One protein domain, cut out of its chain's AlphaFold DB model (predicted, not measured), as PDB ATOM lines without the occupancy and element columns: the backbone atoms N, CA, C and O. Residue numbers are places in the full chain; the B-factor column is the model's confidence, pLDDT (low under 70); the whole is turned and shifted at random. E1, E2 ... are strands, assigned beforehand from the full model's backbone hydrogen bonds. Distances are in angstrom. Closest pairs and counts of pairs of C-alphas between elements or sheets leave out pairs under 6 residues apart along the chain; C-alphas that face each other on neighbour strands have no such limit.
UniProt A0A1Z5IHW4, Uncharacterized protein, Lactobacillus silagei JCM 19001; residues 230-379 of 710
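AT A GLANCE: This is residues 230 to 379 of the 710 residues of an uncharacterized protein of Lactobacillus silagei JCM 19001 (UniProt A0A1Z5IHW4). With little regular structure, two sheets partly face to face make the core, E8 and E10 beyond one end. Eleven strands, E1 to E11, hold 59 of 150 printed residues, all strand by class. It is compact, radius of gyration of the C-alphas 16.9 A, spans 55 by 39 by 24 A.

IN THESE COORDINATES: E1 is residues 232 to 238, first C-alpha (-28.215, 28.013, 27.350), E2 245 to 251, E3 261 to 263, E4 274 to 280, E5 284 to 286, E6 300 to 308, 25.8 A long, E7 326 to 329, E8 341 to 343, E9 352 to 358, E10 362 to 364, E11 373 to 378, last C-alpha (-34.300, 46.339, 32.117).

HOW THE PARTS SIT: In the mixed sheet E2, E1, E6, E4, E1 and E6 are parallel, N 304 2.8 A from O 235. The sheet E5, E3, E9, E11, E7 is antiparallel.

THE WHOLE: The printed part has no cut. pLDDT is under 70 at 313 to 324, in the long link E6 to E7, and 330 to 335.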
ATOM      1  N   ALA A 230     -21.354  24.055  25.932       96.50
ATOM      2  CA  ALA A 230     -22.586  24.572  25.359       96.50
ATOM      3  C   ALA A 230     -23.172  25.710  26.217       96.50
ATOM      4  O   ALA A 230     -23.108  25.681  27.446       96.50
ATOM      5  N   GLY A 231     -23.763  26.711  25.559       95.31
ATOM      6  CA  GLY A 231     -24.553  27.757  26.219       95.31
ATOM      7  C   GLY A 231     -25.980  27.304  26.550       95.31
ATOM      8  O   GLY A 231     -26.365  26.169  26.267       95.31
ATOM      9  N   LEU A 232     -26.784  28.214  27.102       95.50
ATOM     10  CA  LEU A 232     -28.215  28.013  27.350       95.50
ATOM     11  C   LEU A 232     -29.046  28.754  26.295       95.50
ATOM     12  O   LEU A 232     -28.688  29.850  25.861       95.50
ATOM     13  N   ASP A 233     -30.182  28.173  25.926       94.88
ATOM     14  CA  ASP A 233     -31.172  28.734  25.006       94.88
ATOM     15  C   ASP A 233     -32.543  28.702  25.698       94.88
ATOM     16  O   ASP A 233     -33.211  27.665  25.735       94.88
ATOM     17  N   VAL A 234     -32.919  29.828  26.312       94.38
ATOM     18  CA  VAL A 234     -34.056  29.942  27.239       94.38
ATOM     19  C   VAL A 234     -35.250  30.569  26.527       94.38
ATOM     20  O   VAL A 234     -35.124  31.638  25.926       94.38
ATOM     21  N   LYS A 235     -36.418  29.923  26.595       93.25
ATOM     22  CA  LYS A 235     -37.643  30.332  25.888       93.25
ATOM     23  C   LYS A 235     -38.837  30.462  26.827       93.25
ATOM     24  O   LYS A 235     -38.924  29.769  27.835       93.25
ATOM     25  N   TYR A 236     -39.767  31.331  26.448       92.31
ATOM     26  CA  TYR A 236     -41.037  31.587  27.120       92.31
ATOM     27  C   TYR A 236     -42.132  31.507  26.050       92.31
ATOM     28  O   TYR A 236     -42.089  32.279  25.090       92.31
ATOM     29  N   VAL A 237     -43.059  30.551  26.160       92.69
ATOM     30  CA  VAL A 237     -44.012  30.181  25.088       92.69
ATOM     31  C   VAL A 237     -45.416  29.894  25.635       92.69
ATOM     32  O   VAL A 237     -45.582  29.651  26.831       92.69
ATOM     33  N   ASP A 238     -46.426  29.894  24.763       93.31
ATOM     34  CA  ASP A 238     -47.780  29.430  25.101       93.31
ATOM     35  C   ASP A 238     -47.816  27.898  25.261       93.31
ATOM     36  O   ASP A 238     -47.245  27.158  24.460       93.31
ATOM     37  N   VAL A 239     -48.514  27.403  26.284       95.94
ATOM     38  CA  VAL A 239     -48.680  25.962  26.550       95.94
ATOM     39  C   VAL A 239     -49.539  25.238  25.500       95.94
ATOM     40  O   VAL A 239     -49.426  24.025  25.334       95.94
ATOM     41  N   ASN A 240     -50.388  25.967  24.770       94.62
ATOM     42  CA  ASN A 240     -51.266  25.429  23.725       94.62
ATOM     43  C   ASN A 240     -50.661  25.557  22.318       94.62
ATOM     44  O   ASN A 240     -51.117  24.882  21.394       94.62
ATOM     45  N   ASP A 241     -49.664  26.430  22.156       94.12
ATOM     46  CA  ASP A 241     -48.986  26.729  20.894       94.12
ATOM     47  C   ASP A 241     -47.496  27.027  21.164       94.12
ATOM     48  O   ASP A 241     -47.111  28.188  21.296       94.12
ATOM     49  N   PRO A 242     -46.628  26.004  21.282       92.00
ATOM     50  CA  PRO A 242     -45.216  26.212  21.620       92.00
ATOM     51  C   PRO A 242     -44.408  27.015  20.584       92.00
ATOM     52  O   PRO A 242     -43.322  27.495  20.910       92.00
ATOM     53  N   ASP A 243     -44.921  27.199  19.360       92.50
ATOM     54  CA  ASP A 243     -44.318  28.075  18.345       92.50
ATOM     55  C   ASP A 243     -44.637  29.571  18.603       92.50
ATOM     56  O   ASP A 243     -43.946  30.465  18.098       92.50
ATOM     57  N   LYS A 244     -45.641  29.872  19.444       90.19
ATOM     58  CA  LYS A 244     -46.036  31.219  19.900       90.19
ATOM     59  C   LYS A 244     -45.066  31.736  20.969       90.19
ATOM     60  O   LYS A 244     -45.346  31.755  22.168       90.19
ATOM     61  N   LEU A 245     -43.895  32.169  20.507       89.25
ATOM     62  CA  LEU A 245     -42.828  32.717  21.343       89.25
ATOM     63  C   LEU A 245     -43.223  34.057  21.993       89.25
ATOM     64  O   LEU A 245     -43.359  35.076  21.315       89.25
ATOM     65  N   LEU A 246     -43.328  34.068  23.324       86.06
ATOM     66  CA  LEU A 246     -43.544  35.268  24.141       86.06
ATOM     67  C   LEU A 246     -42.224  36.025  24.365       86.06
ATOM     68  O   LEU A 246     -42.181  37.256  24.291       86.06
ATOM     69  N   TRP A 247     -41.136  35.286  24.624       88.50
ATOM     70  CA  TRP A 247     -39.772  35.816  24.723       88.50
ATOM     71  C   TRP A 247     -38.703  34.712  24.654       88.50
ATOM     72  O   TRP A 247     -38.995  33.535  24.855       88.50
ATOM     73  N   SER A 248     -37.445  35.090  24.422       90.12
ATOM     74  CA  SER A 248     -36.284  34.204  24.553       90.12
ATOM     75  C   SER A 248     -34.996  34.982  24.802       90.12
ATOM     76  O   SER A 248     -34.833  36.073  24.256       90.12
ATOM     77  N   TYR A 249     -34.042  34.366  25.498       90.81
ATOM     78  CA  TYR A 249     -32.661  34.841  25.598       90.81
ATOM     79  C   TYR A 249     -31.667  33.676  25.535       90.81
ATOM     80  O   TYR A 249     -32.042  32.507  25.616       90.81
ATOM     81  N   LYS A 250     -30.381  33.997  25.369       92.12
ATOM     82  CA  LYS A 250     -29.297  33.010  25.340       92.12
ATOM     83  C   LYS A 250     -28.200  33.412  26.304       92.12
ATOM     84  O   LYS A 250     -27.761  34.560  26.264       92.12
ATOM     85  N   LEU A 251     -27.734  32.462  27.106       91.88
ATOM     86  CA  LEU A 251     -26.546  32.634  27.939       91.88
ATOM     87  C   LEU A 251     -25.380  31.891  27.305       91.88
ATOM     88  O   LEU A 251     -25.541  30.794  26.768       91.88
ATOM     89  N   ASN A 252     -24.200  32.499  27.351       90.75
ATOM     90  CA  ASN A 252     -22.987  31.903  26.816       90.75
ATOM     91  C   ASN A 252     -22.127  31.346  27.955       90.75
ATOM     92  O   ASN A 252     -22.042  31.927  29.029       90.75
ATOM     93  N   SER A 253     -21.466  30.229  27.683       92.12
ATOM     94  CA  SER A 253     -20.600  29.493  28.605       92.12
ATOM     95  C   SER A 253     -19.200  30.097  28.770       92.12
ATOM     96  O   SER A 253     -18.401  29.555  29.524       92.12
ATOM     97  N   LYS A 254     -18.869  31.194  28.066       89.00
ATOM     98  CA  LYS A 254     -17.491  31.691  27.868       89.00
ATOM     99  C   LYS A 254     -16.699  31.872  29.167       89.00
ATOM    100  O   LYS A 254     -15.496  31.650  29.169       89.00
ATOM    101  N   TYR A 255     -17.365  32.310  30.231       87.75
ATOM    102  CA  TYR A 255     -16.753  32.637  31.522       87.75
ATOM    103  C   TYR A 255     -16.917  31.537  32.579       87.75
ATOM    104  O   TYR A 255     -16.470  31.719  33.710       87.75
ATOM    105  N   GLN A 256     -17.549  30.416  32.212       90.75
ATOM    106  CA  GLN A 256     -17.844  29.303  33.108       90.75
ATOM    107  C   GLN A 256     -16.966  28.095  32.799       90.75
ATOM    108  O   GLN A 256     -16.643  27.830  31.641       90.75
ATOM    109  N   PHE A 257     -16.618  27.328  33.821       92.31
ATOM    110  CA  PHE A 257     -15.889  26.073  33.684       92.31
ATOM    111  C   PHE A 257     -16.842  24.870  33.679       92.31
ATOM    112  O   PHE A 257     -18.048  24.976  33.919       92.31
ATOM    113  N   ALA A 258     -16.292  23.691  33.386       91.94
ATOM    114  CA  ALA A 258     -17.040  22.444  33.448       91.94
ATOM    115  C   ALA A 258     -17.372  22.092  34.912       91.94
ATOM    116  O   ALA A 258     -16.479  21.764  35.691       91.94
ATOM    117  N   GLY A 259     -18.658  22.132  35.268       91.06
ATOM    118  CA  GLY A 259     -19.170  21.894  36.624       91.06
ATOM    119  C   GLY A 259     -19.792  23.118  37.307       91.06
ATOM    120  O   GLY A 259     -20.570  22.931  38.244       91.06
ATOM    121  N   ASP A 260     -19.529  24.335  36.822       91.44
ATOM    122  CA  ASP A 260     -20.120  25.574  37.348       91.44
ATOM    123  C   ASP A 260     -21.652  25.522  37.312       91.44
ATOM    124  O   ASP A 260     -22.241  25.017  36.349       91.44
ATOM    125  N   SER A 261     -22.317  26.082  38.324       92.50
ATOM    126  CA  SER A 261     -23.782  26.125  38.367       92.50
ATOM    127  C   SER A 261     -24.400  27.154  37.412       92.50
ATOM    128  O   SER A 261     -23.793  28.165  37.072       92.50
ATOM    129  N   TYR A 262     -25.658  26.937  37.031       94.12
ATOM    130  CA  TYR A 262     -26.536  27.955  36.445       94.12
ATOM    131  C   TYR A 262     -27.937  27.871  37.050       94.12
ATOM    132  O   TYR A 262     -28.353  26.806  37.520       94.12
ATOM    133  N   LYS A 263     -28.679  28.984  37.011       94.12
ATOM    134  CA  LYS A 263     -30.039  29.080  37.553       94.12
ATOM    135  C   LYS A 263     -30.849  30.183  36.858       94.12
ATOM    136  O   LYS A 263     -30.574  31.360  37.076       94.12
ATOM    137  N   THR A 264     -31.864  29.811  36.074       93.75
ATOM    138  CA  THR A 264     -32.690  30.713  35.231       93.75
ATOM    139  C   THR A 264     -34.080  31.025  35.805       93.75
ATOM    140  O   THR A 264     -34.870  31.734  35.188       93.75
ATOM    141  N   ASP A 265     -34.424  30.477  36.973       87.00
ATOM    142  CA  ASP A 265     -35.746  30.584  37.615       87.00
ATOM    143  C   ASP A 265     -35.839  31.688  38.689       87.00
ATOM    144  O   ASP A 265     -36.701  31.636  39.565       87.00
ATOM    145  N   TYR A 266     -34.957  32.696  38.656       78.56
ATOM    146  CA  TYR A 266     -34.985  33.793  39.638       78.56
ATOM    147  C   TYR A 266     -36.273  34.615  39.592       78.56
ATOM    148  O   TYR A 266     -36.751  35.053  40.640       78.56
ATOM    149  N   PHE A 267     -36.839  34.807  38.400       72.81
ATOM    150  CA  PHE A 267     -38.071  35.559  38.211       72.81
ATOM    151  C   PHE A 267     -38.855  35.036  36.994       72.81
ATOM    152  O   PHE A 267     -38.489  35.330  35.854       72.81
ATOM    153  N   PRO A 268     -39.938  34.258  37.194       76.69
ATOM    154  CA  PRO A 268     -40.889  33.943  36.131       76.69
ATOM    155  C   PRO A 268     -41.531  35.237  35.610       76.69
ATOM    156  O   PRO A 268     -42.201  35.950  36.357       76.69
ATOM    157  N   ILE A 269     -41.291  35.566  34.340       82.06
ATOM    158  CA  ILE A 269     -41.659  36.864  33.763       82.06
ATOM    159  C   ILE A 269     -43.192  36.968  33.597       82.06
ATOM    160  O   ILE A 269     -43.794  36.118  32.940       82.06
ATOM    161  N   PRO A 270     -43.850  38.004  34.154       76.06
ATOM    162  CA  PRO A 270     -45.309  38.104  34.178       76.06
ATOM    163  C   PRO A 270     -45.861  38.740  32.891       76.06
ATOM    164  O   PRO A 270     -46.227  39.916  32.868       76.06
ATOM    165  N   PHE A 271     -45.915  37.977  31.797       81.50
ATOM    166  CA  PHE A 271     -46.465  38.463  30.524       81.50
ATOM    167  C   PHE A 271     -47.945  38.875  30.655       81.50
ATOM    168  O   PHE A 271     -48.766  38.145  31.209       81.50
ATOM    169  N   ASN A 272     -48.304  40.041  30.101       76.56
ATOM    170  CA  ASN A 272     -49.683  40.545  30.093       76.56
ATOM    171  C   ASN A 272     -50.642  39.526  29.450       76.56
ATOM    172  O   ASN A 272     -50.503  39.226  28.265       76.56
ATOM    173  N   GLY A 273     -51.633  39.058  30.212       80.69
ATOM    174  CA  GLY A 273     -52.616  38.079  29.739       80.69
ATOM    175  C   GLY A 273     -52.156  36.624  29.797       80.69
ATOM    176  O   GLY A 273     -52.793  35.779  29.180       80.69
ATOM    177  N   TYR A 274     -51.090  36.320  30.542       86.50
ATOM    178  CA  TYR A 274     -50.612  34.956  30.752       86.50
ATOM    179  C   TYR A 274     -50.307  34.670  32.223       86.50
ATOM    180  O   TYR A 274     -49.884  35.547  32.978       86.50
ATOM    181  N   THR A 275     -50.434  33.405  32.610       89.19
ATOM    182  CA  THR A 275     -49.933  32.870  33.882       89.19
ATOM    183  C   THR A 275     -48.885  31.798  33.618       89.19
ATOM    184  O   THR A 275     -49.113  30.922  32.784       89.19
ATOM    185  N   PHE A 276     -47.760  31.840  34.338       92.38
ATOM    186  CA  PHE A 276     -46.772  30.758  34.318       92.38
ATOM    187  C   PHE A 276     -47.430  29.430  34.718       92.38
ATOM    188  O   PHE A 276     -48.165  29.386  35.706       92.38
ATOM    189  N   ASP A 277     -47.160  28.378  33.948       94.81
ATOM    190  CA  ASP A 277     -47.761  27.055  34.111       94.81
ATOM    191  C   ASP A 277     -46.725  26.041  34.626       94.81
ATOM    192  O   ASP A 277     -46.825  25.557  35.756       94.81
ATOM    193  N   HIS A 278     -45.680  25.778  33.836       94.88
ATOM    194  CA  HIS A 278     -44.563  24.906  34.204       94.88
ATOM    195  C   HIS A 278     -43.299  25.220  33.382       94.88
ATOM    196  O   HIS A 278     -43.307  26.072  32.496       94.88
ATOM    197  N   VAL A 279     -42.195  24.526  33.671       95.75
ATOM    198  CA  VAL A 279     -40.941  24.608  32.907       95.75
ATOM    199  C   VAL A 279     -40.495  23.212  32.470       95.75
ATOM    200  O   VAL A 279     -40.557  22.268  33.259       95.75
ATOM    201  N   GLU A 280     -40.053  23.082  31.220       96.19
ATOM    202  CA  GLU A 280     -39.333  21.914  30.705       96.19
ATOM    203  C   GLU A 280     -37.835  22.214  30.566       96.19
ATOM    204  O   GLU A 280     -37.418  23.352  30.333       96.19
ATOM    205  N   GLY A 281     -37.021  21.165  30.682       93.75
ATOM    206  CA  GLY A 281     -35.576  21.297  30.857       93.75
ATOM    207  C   GLY A 281     -35.199  21.595  32.311       93.75
ATOM    208  O   GLY A 281     -36.048  21.773  33.186       93.75
ATOM    209  N   ASN A 282     -33.898  21.622  32.589       92.75
ATOM    210  CA  ASN A 282     -33.392  21.894  33.931       92.75
ATOM    211  C   ASN A 282     -33.227  23.408  34.108       92.75
ATOM    212  O   ASN A 282     -32.279  23.979  33.589       92.75
ATOM    213  N   ALA A 283     -34.123  24.058  34.855       93.56
ATOM    214  CA  ALA A 283     -34.030  25.493  35.165       93.56
ATOM    215  C   ALA A 283     -32.892  25.854  36.149       93.56
ATOM    216  O   ALA A 283     -32.516  27.016  36.287       93.56
ATOM    217  N   THR A 284     -32.345  24.852  36.841       94.56
ATOM    218  CA  THR A 284     -31.119  24.925  37.646       94.56
ATOM    219  C   THR A 284     -30.274  23.697  37.318       94.56
ATOM    220  O   THR A 284     -30.814  22.592  37.228       94.56
ATOM    221  N   GLY A 285     -28.963  23.859  37.149       94.12
ATOM    222  CA  GLY A 285     -28.072  22.761  36.777       94.12
ATOM    223  C   GLY A 285     -26.598  23.154  36.787       94.12
ATOM    224  O   GLY A 285     -26.216  24.104  37.467       94.12
ATOM    225  N   GLN A 286     -25.776  22.408  36.043       93.81
ATOM    226  CA  GLN A 286     -24.337  22.649  35.889       93.81
ATOM    227  C   GLN A 286     -23.909  22.623  34.417       93.81
ATOM    228  O   GLN A 286     -24.473  21.877  33.607       93.81
ATOM    229  N   PHE A 287     -22.876  23.392  34.071       93.12
ATOM    230  CA  PHE A 287     -22.250  23.372  32.749       93.12
ATOM    231  C   PHE A 287     -21.454  22.074  32.533       93.12
ATOM    232  O   PHE A 287     -20.293  21.968  32.908       93.12
ATOM    233  N   GLY A 288     -22.087  21.076  31.909       92.00
ATOM    234  CA  GLY A 288     -21.434  19.827  31.481       92.00
ATOM    235  C   GLY A 288     -21.755  19.391  30.046       92.00
ATOM    236  O   GLY A 288     -21.202  18.405  29.563       92.00
ATOM    237  N   GLN A 289     -22.646  20.106  29.355       96.06
ATOM    238  CA  GLN A 289     -23.003  19.834  27.962       96.06
ATOM    239  C   GLN A 289     -21.967  20.463  27.020       96.06
ATOM    240  O   GLN A 289     -21.482  21.565  27.274       96.06
ATOM    241  N   LEU A 290     -21.617  19.762  25.940       96.69
ATOM    242  CA  LEU A 290     -20.562  20.158  25.003       96.69
ATOM    243  C   LEU A 290     -21.134  20.523  23.634       96.69
ATOM    244  O   LEU A 290     -22.089  19.901  23.168       96.69
ATOM    245  N   VAL A 291     -20.496  21.484  22.968       96.44
ATOM    246  CA  VAL A 291     -20.731  21.823  21.558       96.44
ATOM    247  C   VAL A 291     -20.436  20.602  20.676       96.44
ATOM    248  O   VAL A 291     -19.361  20.012  20.775       96.44
ATOM    249  N   HIS A 292     -21.365  20.222  19.791       90.81
ATOM    250  CA  HIS A 292     -21.165  19.084  18.881       90.81
ATOM    251  C   HIS A 292     -20.189  19.414  17.743       90.81
ATOM    252  O   HIS A 292     -19.412  18.561  17.315       90.81
ATOM    253  N   SER A 293     -20.255  20.634  17.203       88.38
ATOM    254  CA  SER A 293     -19.381  21.094  16.118       88.38
ATOM    255  C   SER A 293     -19.370  22.620  16.018       88.38
ATOM    256  O   SER A 293     -20.250  23.287  16.555       88.38
ATOM    257  N   ALA A 294     -18.448  23.184  15.233       83.19
ATOM    258  CA  ALA A 294     -18.393  24.624  14.959       83.19
ATOM    259  C   ALA A 294     -19.675  25.214  14.312       83.19
ATOM    260  O   ALA A 294     -19.806  26.432  14.218       83.19
ATOM    261  N   THR A 295     -20.619  24.372  13.868       87.44
ATOM    262  CA  THR A 295     -21.932  24.764  13.319       87.44
ATOM    263  C   THR A 295     -23.131  24.246  14.124       87.44
ATOM    264  O   THR A 295     -24.260  24.608  13.811       87.44
ATOM    265  N   ASP A 296     -22.910  23.420  15.151       91.31
ATOM    266  CA  ASP A 296     -23.945  22.933  16.070       91.31
ATOM    267  C   ASP A 296     -23.487  23.157  17.514       91.31
ATOM    268  O   ASP A 296     -22.721  22.374  18.084       91.31
ATOM    269  N   ALA A 297     -23.982  24.256  18.082       91.75
ATOM    270  CA  ALA A 297     -23.682  24.701  19.435       91.75
ATOM    271  C   ALA A 297     -24.291  23.812  20.534       91.75
ATOM    272  O   ALA A 297     -23.951  24.015  21.697       91.75
ATOM    273  N   ASN A 298     -25.184  22.872  20.191       94.94
ATOM    274  CA  ASN A 298     -25.828  21.937  21.118       94.94
ATOM    275  C   ASN A 298     -26.268  22.565  22.467       94.94
ATOM    276  O   ASN A 298     -25.876  22.062  23.521       94.94
ATOM    277  N   PRO A 299     -27.009  23.692  22.483       95.94
ATOM    278  CA  PRO A 299     -27.298  24.418  23.717       95.94
ATOM    279  C   PRO A 299     -28.223  23.644  24.662       95.94
ATOM    280  O   PRO A 299     -29.113  22.909  24.230       95.94
ATOM    281  N   ILE A 300     -28.059  23.893  25.961       95.75
ATOM    282  CA  ILE A 300     -28.992  23.469  27.006       95.75
ATOM    283  C   ILE A 300     -30.322  24.203  26.770       95.75
ATOM    284  O   ILE A 300     -30.380  25.432  26.833       95.75
ATOM    285  N   GLN A 301     -31.382  23.456  26.463       95.88
ATOM    286  CA  GLN A 301     -32.725  23.995  26.224       95.88
ATOM    287  C   GLN A 301     -33.501  24.101  27.541       95.88
ATOM    288  O   GLN A 301     -33.559  23.132  28.301       95.88
ATOM    289  N   ILE A 302     -34.118  25.260  27.786       96.88
ATOM    290  CA  ILE A 302     -35.003  25.500  28.935       96.88
ATOM    291  C   ILE A 302     -36.228  26.267  28.427       96.88
ATOM    292  O   ILE A 302     -36.085  27.361  27.876       96.88
ATOM    293  N   THR A 303     -37.427  25.716  28.610       96.38
ATOM    294  CA  THR A 303     -38.672  26.290  28.074       96.38
ATOM    295  C   THR A 303     -39.685  26.494  29.191       96.38
ATOM    296  O   THR A 303     -40.183  25.534  29.771       96.38
ATOM    297  N   TYR A 304     -40.005  27.751  29.485       95.38
ATOM    298  CA  TYR A 304     -41.059  28.140  30.416       95.38
ATOM    299  C   TYR A 304     -42.384  28.256  29.653       95.38
ATOM    300  O   TYR A 304     -42.512  29.073  28.737       95.38
ATOM    301  N   TYR A 305     -43.375  27.460  30.042       95.69
ATOM    302  CA  TYR A 305     -44.703  27.437  29.437       95.69
ATOM    303  C   TYR A 305     -45.686  28.304  30.220       95.69
ATOM    304  O   TYR A 305     -45.652  28.376  31.452       95.69
ATOM    305  N   TYR A 306     -46.571  28.963  29.477       93.88
ATOM    306  CA  TYR A 306     -47.544  29.911  29.997       93.88
ATOM    307  C   TYR A 306     -48.940  29.607  29.459       93.88
ATOM    308  O   TYR A 306     -49.131  29.408  28.261       93.88
ATOM    309  N   THR A 307     -49.928  29.637  30.346       94.38
ATOM    310  CA  THR A 307     -51.345  29.550  29.986       94.38
ATOM    311  C   THR A 307     -51.880  30.953  29.700       94.38
ATOM    312  O   THR A 307     -51.746  31.846  30.537       94.38
ATOM    313  N   GLU A 308     -52.474  31.155  28.522       90.06
ATOM    314  CA  GLU A 308     -53.187  32.386  28.148       90.06
ATOM    315  C   GLU A 308     -54.473  32.544  28.981       90.06
ATOM    316  O   GLU A 308     -55.252  31.599  29.111       90.06
ATOM    317  N   ASP A 309     -54.708  33.733  29.545       84.56
ATOM    318  CA  ASP A 309     -55.929  34.066  30.286       84.56
ATOM    319  C   ASP A 309     -57.030  34.548  29.319       84.56
ATOM    320  O   ASP A 309     -56.978  35.688  28.845       84.56
ATOM    321  N   PRO A 310     -58.081  33.746  29.049       81.12
ATOM    322  CA  PRO A 310     -59.152  34.128  28.131       81.12
ATOM    323  C   PRO A 310     -60.076  35.227  28.687       81.12
ATOM    324  O   PRO A 310     -60.946  35.711  27.958       81.12
ATOM    325  N   ALA A 311     -59.936  35.618  29.960       75.81
ATOM    326  CA  ALA A 311     -60.617  36.777  30.535       75.81
ATOM    327  C   ALA A 311     -59.806  38.080  30.387       75.81
ATOM    328  O   ALA A 311     -60.349  39.168  30.625       75.81
ATOM    329  N   TYR A 312     -58.536  38.007  29.969       72.81
ATOM    330  CA  TYR A 312     -57.689  39.181  29.814       72.81
ATOM    331  C   TYR A 312     -58.127  40.033  28.616       72.81
ATOM    332  O   TYR A 312     -57.948  39.687  27.452       72.81
ATOM    333  N   THR A 313     -58.694  41.197  28.924       61.22
ATOM    334  CA  THR A 313     -59.199  42.183  27.949       61.22
ATOM    335  C   THR A 313     -58.322  43.438  27.859       61.22
ATOM    336  O   THR A 313     -58.716  44.441  27.262       61.22
ATOM    337  N   GLY A 314     -57.126  43.397  28.457       61.09
ATOM    338  CA  GLY A 314     -56.095  44.418  28.277       61.09
ATOM    339  C   GLY A 314     -55.347  44.266  26.943       61.09
ATOM    340  O   GLY A 314     -55.660  43.380  26.147       61.09
ATOM    341  N   PRO A 315     -54.339  45.114  26.673       54.53
ATOM    342  CA  PRO A 315     -53.490  44.947  25.501       54.53
ATOM    343  C   PRO A 315     -52.634  43.682  25.638       54.53
ATOM    344  O   PRO A 315     -51.861  43.550  26.591       54.53
ATOM    345  N   THR A 316     -52.703  42.786  24.655       55.34
ATOM    346  CA  THR A 316     -51.654  41.778  24.480       55.34
ATOM    347  C   THR A 316     -50.313  42.497  24.331       55.34
ATOM    348  O   THR A 316     -50.189  43.475  23.588       55.34
ATOM    349  N   GLY A 317     -49.320  42.076  25.115       50.75
ATOM    350  CA  GLY A 317     -48.016  42.731  25.119       50.75
ATOM    351  C   GLY A 317     -47.328  42.606  23.760       50.75
ATOM    352  O   GLY A 317     -47.419  41.569  23.105       50.75
ATOM    353  N   ILE A 318     -46.578  43.637  23.359       50.12
ATOM    354  CA  ILE A 318     -45.519  43.430  22.365       50.12
ATOM    355  C   ILE A 318     -44.513  42.469  23.027       50.12
ATOM    356  O   ILE A 318     -44.058  42.777  24.135       50.12
ATOM    357  N   PRO A 319     -44.191  41.310  22.421       52.72
ATOM    358  CA  PRO A 319     -43.247  40.362  23.010       52.72
ATOM    359  C   PRO A 319     -41.865  41.021  23.140       52.72
ATOM    360  O   PRO A 319     -41.510  41.884  22.334       52.72
ATOM    361  N   LEU A 320     -41.072  40.641  24.149       59.97
ATOM    362  CA  LEU A 320     -39.842  41.359  24.553       59.97
ATOM    363  C   LEU A 320     -38.637  41.108  23.603       59.97
ATOM    364  O   LEU A 320     -37.481  41.055  24.017       59.97
ATOM    365  N   THR A 321     -38.893  40.924  22.308       48.34
ATOM    366  CA  THR A 321     -37.987  40.348  21.293       48.34
ATOM    367  C   THR A 321     -36.748  41.179  20.940       48.34
ATOM    368  O   THR A 321     -35.938  40.736  20.129       48.34
ATOM    369  N   THR A 322     -36.575  42.366  21.528       49.53
ATOM    370  CA  THR A 322     -35.468  43.294  21.222       49.53
ATOM    371  C   THR A 322     -34.714  43.814  22.449       49.53
ATOM    372  O   THR A 322     -33.814  44.636  22.290       49.53
ATOM    373  N   THR A 323     -35.066  43.394  23.668       62.75
ATOM    374  CA  THR A 323     -34.399  43.885  24.885       62.75
ATOM    375  C   THR A 323     -33.062  43.169  25.083       62.75
ATOM    376  O   THR A 323     -33.026  41.948  25.228       62.75
ATOM    377  N   ALA A 324     -31.960  43.922  25.088       67.50
ATOM    378  CA  ALA A 324     -30.641  43.387  25.423       67.50
ATOM    379  C   ALA A 324     -30.553  43.049  26.921       67.50
ATOM    380  O   ALA A 324     -31.111  43.770  27.751       67.50
ATOM    381  N   LEU A 325     -29.829  41.981  27.262       79.88
ATOM    382  CA  LEU A 325     -29.509  41.677  28.658       79.88
ATOM    383  C   LEU A 325     -28.458  42.653  29.192       79.88
ATOM    384  O   LEU A 325     -27.555  43.076  28.466       79.88
ATOM    385  N   HIS A 326     -28.564  42.968  30.478       82.12
ATOM    386  CA  HIS A 326     -27.518  43.635  31.237       82.12
ATOM    387  C   HIS A 326     -26.797  42.592  32.094       82.12
ATOM    388  O   HIS A 326     -27.350  42.099  33.075       82.12
ATOM    389  N   GLN A 327     -25.569  42.255  31.704       84.25
ATOM    390  CA  GLN A 327     -24.714  41.318  32.426       84.25
ATOM    391  C   GLN A 327     -23.861  42.064  33.461       84.25
ATOM    392  O   GLN A 327     -23.231  43.073  33.138       84.25
ATOM    393  N   GLN A 328     -23.775  41.521  34.675       81.94
ATOM    394  CA  GLN A 328     -22.877  41.978  35.735       81.94
ATOM    395  C   GLN A 328     -22.089  40.789  36.300       81.94
ATOM    396  O   GLN A 328     -22.647  39.726  36.550       81.94
ATOM    397  N   GLN A 329     -20.787  40.960  36.530       76.81
ATOM    398  CA  GLN A 329     -19.982  39.993  37.287       76.81
ATOM    399  C   GLN A 329     -20.009  40.380  38.770       76.81
ATOM    400  O   GLN A 329     -19.746  41.538  39.103       76.81
ATOM    401  N   SER A 330     -20.319  39.444  39.670       69.25
ATOM    402  CA  SER A 330     -20.386  39.734  41.106       69.25
ATOM    403  C   SER A 330     -18.966  39.952  41.665       69.25
ATOM    404  O   SER A 330     -18.167  39.011  41.683       69.25
ATOM    405  N   PRO A 331     -18.626  41.141  42.204       54.50
ATOM    406  CA  PRO A 331     -17.244  41.510  42.545       54.50
ATOM    407  C   PRO A 331     -16.643  40.745  43.740       54.50
ATOM    408  O   PRO A 331     -15.488  40.962  44.096       54.50
ATOM    409  N   MET A 332     -17.414  39.863  44.381       48.06
ATOM    410  CA  MET A 332     -16.935  38.984  45.451       48.06
ATOM    411  C   MET A 332     -16.122  37.795  44.919       48.06
ATOM    412  O   MET A 332     -15.178  37.368  45.583       48.06
ATOM    413  N   ALA A 333     -16.482  37.242  43.757       54.41
ATOM    414  CA  ALA A 333     -16.009  35.920  43.338       54.41
ATOM    415  C   ALA A 333     -14.499  35.891  43.040       54.41
ATOM    416  O   ALA A 333     -13.781  35.028  43.536       54.41
ATOM    417  N   SER A 334     -13.990  36.923  42.363       54.59
ATOM    418  CA  SER A 334     -12.565  37.096  42.036       54.59
ATOM    419  C   SER A 334     -11.656  37.435  43.232       54.59
ATOM    420  O   SER A 334     -10.463  37.673  43.047       54.59
ATOM    421  N   SER A 335     -12.192  37.467  44.459       62.38
ATOM    422  CA  SER A 335     -11.440  37.784  45.686       62.38
ATOM    423  C   SER A 335     -11.194  36.587  46.614       62.38
ATOM    424  O   SER A 335     -10.568  36.749  47.662       62.38
ATOM    425  N   LYS A 336     -11.700  35.400  46.255       71.00
ATOM    426  CA  LYS A 336     -11.698  34.195  47.095       71.00
ATOM    427  C   LYS A 336     -10.653  33.173  46.659       71.00
ATOM    428  O   LYS A 336     -10.362  33.021  45.476       71.00
ATOM    429  N   HIS A 337     -10.098  32.450  47.625       78.38
ATOM    430  CA  HIS A 337      -9.202  31.323  47.378       78.38
ATOM    431  C   HIS A 337      -9.982  30.000  47.338       78.38
ATOM    432  O   HIS A 337     -10.998  29.873  48.024       78.38
ATOM    433  N   PRO A 338      -9.515  28.980  46.593       83.75
ATOM    434  CA  PRO A 338     -10.055  27.629  46.686       83.75
ATOM    435  C   PRO A 338     -10.174  27.132  48.130       83.75
ATOM    436  O   PRO A 338      -9.227  27.232  48.909       83.75
ATOM    437  N   GLY A 339     -11.338  26.588  48.480       84.00
ATOM    438  CA  GLY A 339     -11.667  26.182  49.847       84.00
ATOM    439  C   GLY A 339     -12.294  27.277  50.721       84.00
ATOM    440  O   GLY A 339     -12.827  26.943  51.781       84.00
ATOM    441  N   ASP A 340     -12.306  28.547  50.301       86.50
ATOM    442  CA  ASP A 340     -13.014  29.602  51.035       86.50
ATOM    443  C   ASP A 340     -14.539  29.404  50.970       86.50
ATOM    444  O   ASP A 340     -15.077  29.091  49.900       86.50
ATOM    445  N   PRO A 341     -15.275  29.676  52.064       87.38
ATOM    446  CA  PRO A 341     -16.726  29.748  52.022       87.38
ATOM    447  C   PRO A 341     -17.200  30.979  51.236       87.38
ATOM    448  O   PRO A 341     -16.640  32.086  51.341       87.38
ATOM    449  N   ILE A 342     -18.277  30.771  50.482       82.75
ATOM    450  CA  ILE A 342     -19.016  31.789  49.739       82.75
ATOM    451  C   ILE A 342     -20.453  31.784  50.254       82.75
ATOM    452  O   ILE A 342     -21.153  30.779  50.159       82.75
ATOM    453  N   GLU A 343     -20.880  32.929  50.777       83.06
ATOM    454  CA  GLU A 343     -22.255  33.214  51.177       83.06
ATOM    455  C   GLU A 343     -22.623  34.584  50.592       83.06
ATOM    456  O   GLU A 343     -22.452  35.620  51.233       83.06
ATOM    457  N   THR A 344     -23.053  34.612  49.330       79.25
ATOM    458  CA  THR A 344     -23.459  35.836  48.630       79.25
ATOM    459  C   THR A 344     -24.909  35.751  48.161       79.25
ATOM    460  O   THR A 344     -25.452  34.688  47.857       79.25
ATOM    461  N   THR A 345     -25.564  36.903  48.101       82.69
ATOM    462  CA  THR A 345     -26.828  37.078  47.382       82.69
ATOM    463  C   THR A 345     -26.547  37.850  46.097       82.69
ATOM    464  O   THR A 345     -25.710  38.755  46.143       82.69
ATOM    465  N   PRO A 346     -27.243  37.560  44.984       86.38
ATOM    466  CA  PRO A 346     -27.184  38.400  43.795       86.38
ATOM    467  C   PRO A 346     -27.478  39.870  44.109       86.38
ATOM    468  O   PRO A 346     -28.252  40.184  45.019       86.38
ATOM    469  N   SER A 347     -26.839  40.758  43.360       85.19
ATOM    470  CA  SER A 347     -26.911  42.202  43.576       85.19
ATOM    471  C   SER A 347     -28.309  42.784  43.299       85.19
ATOM    472  O   SER A 347     -29.118  42.225  42.561       85.19
ATOM    473  N   HIS A 348     -28.600  43.958  43.865       86.19
ATOM    474  CA  HIS A 348     -29.729  44.780  43.419       86.19
ATOM    475  C   HIS A 348     -29.225  45.837  42.437       86.19
ATOM    476  O   HIS A 348     -28.429  46.696  42.821       86.19
ATOM    477  N   VAL A 349     -29.704  45.801  41.192       88.25
ATOM    478  CA  VAL A 349     -29.351  46.771  40.145       88.25
ATOM    479  C   VAL A 349     -30.575  47.662  39.879       88.25
ATOM    480  O   VAL A 349     -31.538  47.188  39.276       88.25
ATOM    481  N   PRO A 350     -30.591  48.930  40.346       85.56
ATOM    482  CA  PRO A 350     -31.773  49.792  40.279       85.56
ATOM    483  C   PRO A 350     -32.331  49.948  38.862       85.56
ATOM    484  O   PRO A 350     -31.612  50.342  37.944       85.56
ATOM    485  N   GLY A 351     -33.623  49.664  38.693       88.75
ATOM    486  CA  GLY A 351     -34.297  49.725  37.396       88.75
ATOM    487  C   GLY A 351     -34.155  48.462  36.541       88.75
ATOM    488  O   GLY A 351     -34.596  48.456  35.392       88.75
ATOM    489  N   TYR A 352     -33.583  47.383  37.074       90.81
ATOM    490  CA  TYR A 352     -33.466  46.098  36.389       90.81
ATOM    491  C   TYR A 352     -33.985  44.954  37.265       90.81
ATOM    492  O   TYR A 352     -33.928  45.002  38.491       90.81
ATOM    493  N   THR A 353     -34.457  43.887  36.624       89.75
ATOM    494  CA  THR A 353     -34.886  42.648  37.280       89.75
ATOM    495  C   THR A 353     -33.903  41.527  36.963       89.75
ATOM    496  O   THR A 353     -33.582  41.295  35.797       89.75
ATOM    497  N   LEU A 354     -33.426  40.826  37.995       91.81
ATOM    498  CA  LEU A 354     -32.570  39.647  37.854       91.81
ATOM    499  C   LEU A 354     -33.369  38.493  37.236       91.81
ATOM    500  O   LEU A 354     -34.403  38.102  37.777       91.81
ATOM    501  N   ILE A 355     -32.874  37.930  36.135       91.00
ATOM    502  CA  ILE A 355     -33.519  36.805  35.439       91.00
ATOM    503  C   ILE A 355     -32.747  35.491  35.596       91.00
ATOM    504  O   ILE A 355     -33.364  34.430  35.654       91.00
ATOM    505  N   SER A 356     -31.415  35.539  35.704       92.62
ATOM    506  CA  SER A 356     -30.574  34.343  35.803       92.62
ATOM    507  C   SER A 356     -29.260  34.624  36.527       92.62
ATOM    508  O   SER A 356     -28.787  35.759  36.547       92.62
ATOM    509  N   THR A 357     -28.628  33.574  37.049       92.62
ATOM    510  CA  THR A 357     -27.205  33.601  37.414       92.62
ATOM    511  C   THR A 357     -26.436  32.395  36.870       92.62
ATOM    512  O   THR A 357     -27.027  31.389  36.460       92.62
ATOM    513  N   MET A 358     -25.108  32.520  36.846       91.38
ATOM    514  CA  MET A 358     -24.131  31.478  36.516       91.38
ATOM    515  C   MET A 358     -22.962  31.538  37.512       91.38
ATOM    516  O   MET A 358     -22.696  32.596  38.082       91.38
ATOM    517  N   GLY A 359     -22.282  30.416  37.730       88.38
ATOM    518  CA  GLY A 359     -21.307  30.241  38.809       88.38
ATOM    519  C   GLY A 359     -21.956  30.123  40.197       88.38
ATOM    520  O   GLY A 359     -23.184  30.199  40.338       88.38
ATOM    521  N   ILE A 360     -21.149  29.903  41.237       83.94
ATOM    522  CA  ILE A 360     -21.627  29.742  42.619       83.94
ATOM    523  C   ILE A 360     -21.808  31.060  43.391       83.94
ATOM    524  O   ILE A 360     -20.945  31.933  43.431       83.94
ATOM    525  N   PHE A 361     -22.933  31.140  44.105       84.25
ATOM    526  CA  PHE A 361     -23.267  32.206  45.067       84.25
ATOM    527  C   PHE A 361     -23.302  31.690  46.518       84.25
ATOM    528  O   PHE A 361     -23.415  32.459  47.468       84.25
ATOM    529  N   GLN A 362     -23.245  30.370  46.707       84.94
ATOM    530  CA  GLN A 362     -23.371  29.699  47.999       84.94
ATOM    531  C   GLN A 362     -22.496  28.440  47.998       84.94
ATOM    532  O   GLN A 362     -22.467  27.723  46.998       84.94
ATOM    533  N   GLY A 363     -21.816  28.151  49.109       86.62
ATOM    534  CA  GLY A 363     -20.991  26.951  49.280       86.62
ATOM    535  C   GLY A 363     -19.507  27.267  49.460       86.62
ATOM    536  O   GLY A 363     -19.134  28.006  50.369       86.62
ATOM    537  N   THR A 364     -18.651  26.680  48.622       87.62
ATOM    538  CA  THR A 364     -17.186  26.755  48.744       87.62
ATOM    539  C   THR A 364     -16.551  26.996  47.379       87.62
ATOM    540  O   THR A 364     -16.903  26.305  46.426       87.62
ATOM    541  N   MET A 365     -15.596  27.926  47.282       86.00
ATOM    542  CA  MET A 365     -14.840  28.178  46.047       86.00
ATOM    543  C   MET A 365     -14.091  26.905  45.599       86.00
ATOM    544  O   MET A 365     -13.305  26.371  46.391       86.00
ATOM    545  N   PRO A 366     -14.290  26.398  44.367       83.88
ATOM    546  CA  PRO A 366     -13.587  25.216  43.882       83.88
ATOM    547  C   PRO A 366     -12.137  25.526  43.488       83.88
ATOM    548  O   PRO A 366     -11.721  26.679  43.372       83.88
ATOM    549  N   ASN A 367     -11.366  24.468  43.228       77.88
ATOM    550  CA  ASN A 367      -9.941  24.542  42.877       77.88
ATOM    551  C   ASN A 367      -9.644  25.293  41.573       77.88
ATOM    552  O   ASN A 367      -8.518  25.748  41.389       77.88
ATOM    553  N   HIS A 368     -10.626  25.425  40.678       75.69
ATOM    554  CA  HIS A 368     -10.493  26.204  39.450       75.69
ATOM    555  C   HIS A 368     -10.827  27.694  39.608       75.69
ATOM    556  O   HIS A 368     -10.465  28.471  38.728       75.69
ATOM    557  N   GLY A 369     -11.439  28.096  40.730       77.38
ATOM    558  CA  GLY A 369     -12.104  29.395  40.870       77.38
ATOM    559  C   GLY A 369     -13.370  29.474  40.009       77.38
ATOM    560  O   GLY A 369     -13.523  28.728  39.056       77.38
ATOM    561  N   GLU A 370     -14.301  30.369  40.322       77.81
ATOM    562  CA  GLU A 370     -15.491  30.594  39.488       77.81
ATOM    563  C   GLU A 370     -15.770  32.087  39.382       77.81
ATOM    564  O   GLU A 370     -15.572  32.833  40.341       77.81
ATOM    565  N   ASN A 371     -16.289  32.513  38.231       74.31
ATOM    566  CA  ASN A 371     -16.881  33.833  38.086       74.31
ATOM    567  C   ASN A 371     -18.391  33.714  38.294       74.31
ATOM    568  O   ASN A 371     -19.094  33.120  37.476       74.31
ATOM    569  N   ALA A 372     -18.883  34.300  39.385       85.69
ATOM    570  CA  ALA A 372     -20.309  34.501  39.591       85.69
ATOM    571  C   ALA A 372     -20.803  35.605  38.639       85.69
ATOM    572  O   ALA A 372     -20.307  36.735  38.674       85.69
ATOM    573  N   ILE A 373     -21.758  35.267  37.775       89.06
ATOM    574  CA  ILE A 373     -22.359  36.172  36.793       89.06
ATOM    575  C   ILE A 373     -23.854  36.295  37.067       89.06
ATOM    576  O   ILE A 373     -24.552  35.311  37.308       89.06
ATOM    577  N   GLU A 374     -24.336  37.526  37.015       91.62
ATOM    578  CA  GLU A 374     -25.717  37.935  37.206       91.62
ATOM    579  C   GLU A 374     -26.237  38.510  35.883       91.62
ATOM    580  O   GLU A 374     -25.610  39.385  35.283       91.62
ATOM    581  N   GLU A 375     -27.382  38.020  35.418       91.50
ATOM    582  CA  GLU A 375     -28.004  38.446  34.164       91.50
ATOM    583  C   GLU A 375     -29.337  39.124  34.463       91.50
ATOM    584  O   GLU A 375     -30.220  38.550  35.112       91.50
ATOM    585  N   TYR A 376     -29.476  40.356  33.979       91.75
ATOM    586  CA  TYR A 376     -30.599  41.236  34.267       91.75
ATOM    587  C   TYR A 376     -31.336  41.668  33.001       91.75
ATOM    588  O   TYR A 376     -30.763  41.789  31.916       91.75
ATOM    589  N   LEU A 377     -32.615  41.993  33.167       88.69
ATOM    590  CA  LEU A 377     -33.467  42.576  32.138       88.69
ATOM    591  C   LEU A 377     -33.983  43.940  32.617       88.69
ATOM    592  O   LEU A 377     -34.440  44.068  33.754       88.69
ATOM    593  N   SER A 378     -33.886  44.969  31.775       89.00
ATOM    594  CA  SER A 378     -34.300  46.339  32.117       89.00
ATOM    595  C   SER A 378     -35.804  46.429  32.379       89.00
ATOM    596  O   SER A 378     -36.596  45.920  31.579       89.00
ATOM    597  N   ASN A 379     -36.205  47.125  33.441       87.69
ATOM    598  CA  ASN A 379     -37.612  47.324  33.773       87.69
ATOM    599  C   ASN A 379     -38.319  48.227  32.747       87.69
ATOM    600  O   ASN A 379     -37.742  49.182  32.220       87.69
TER     601      ASN A 379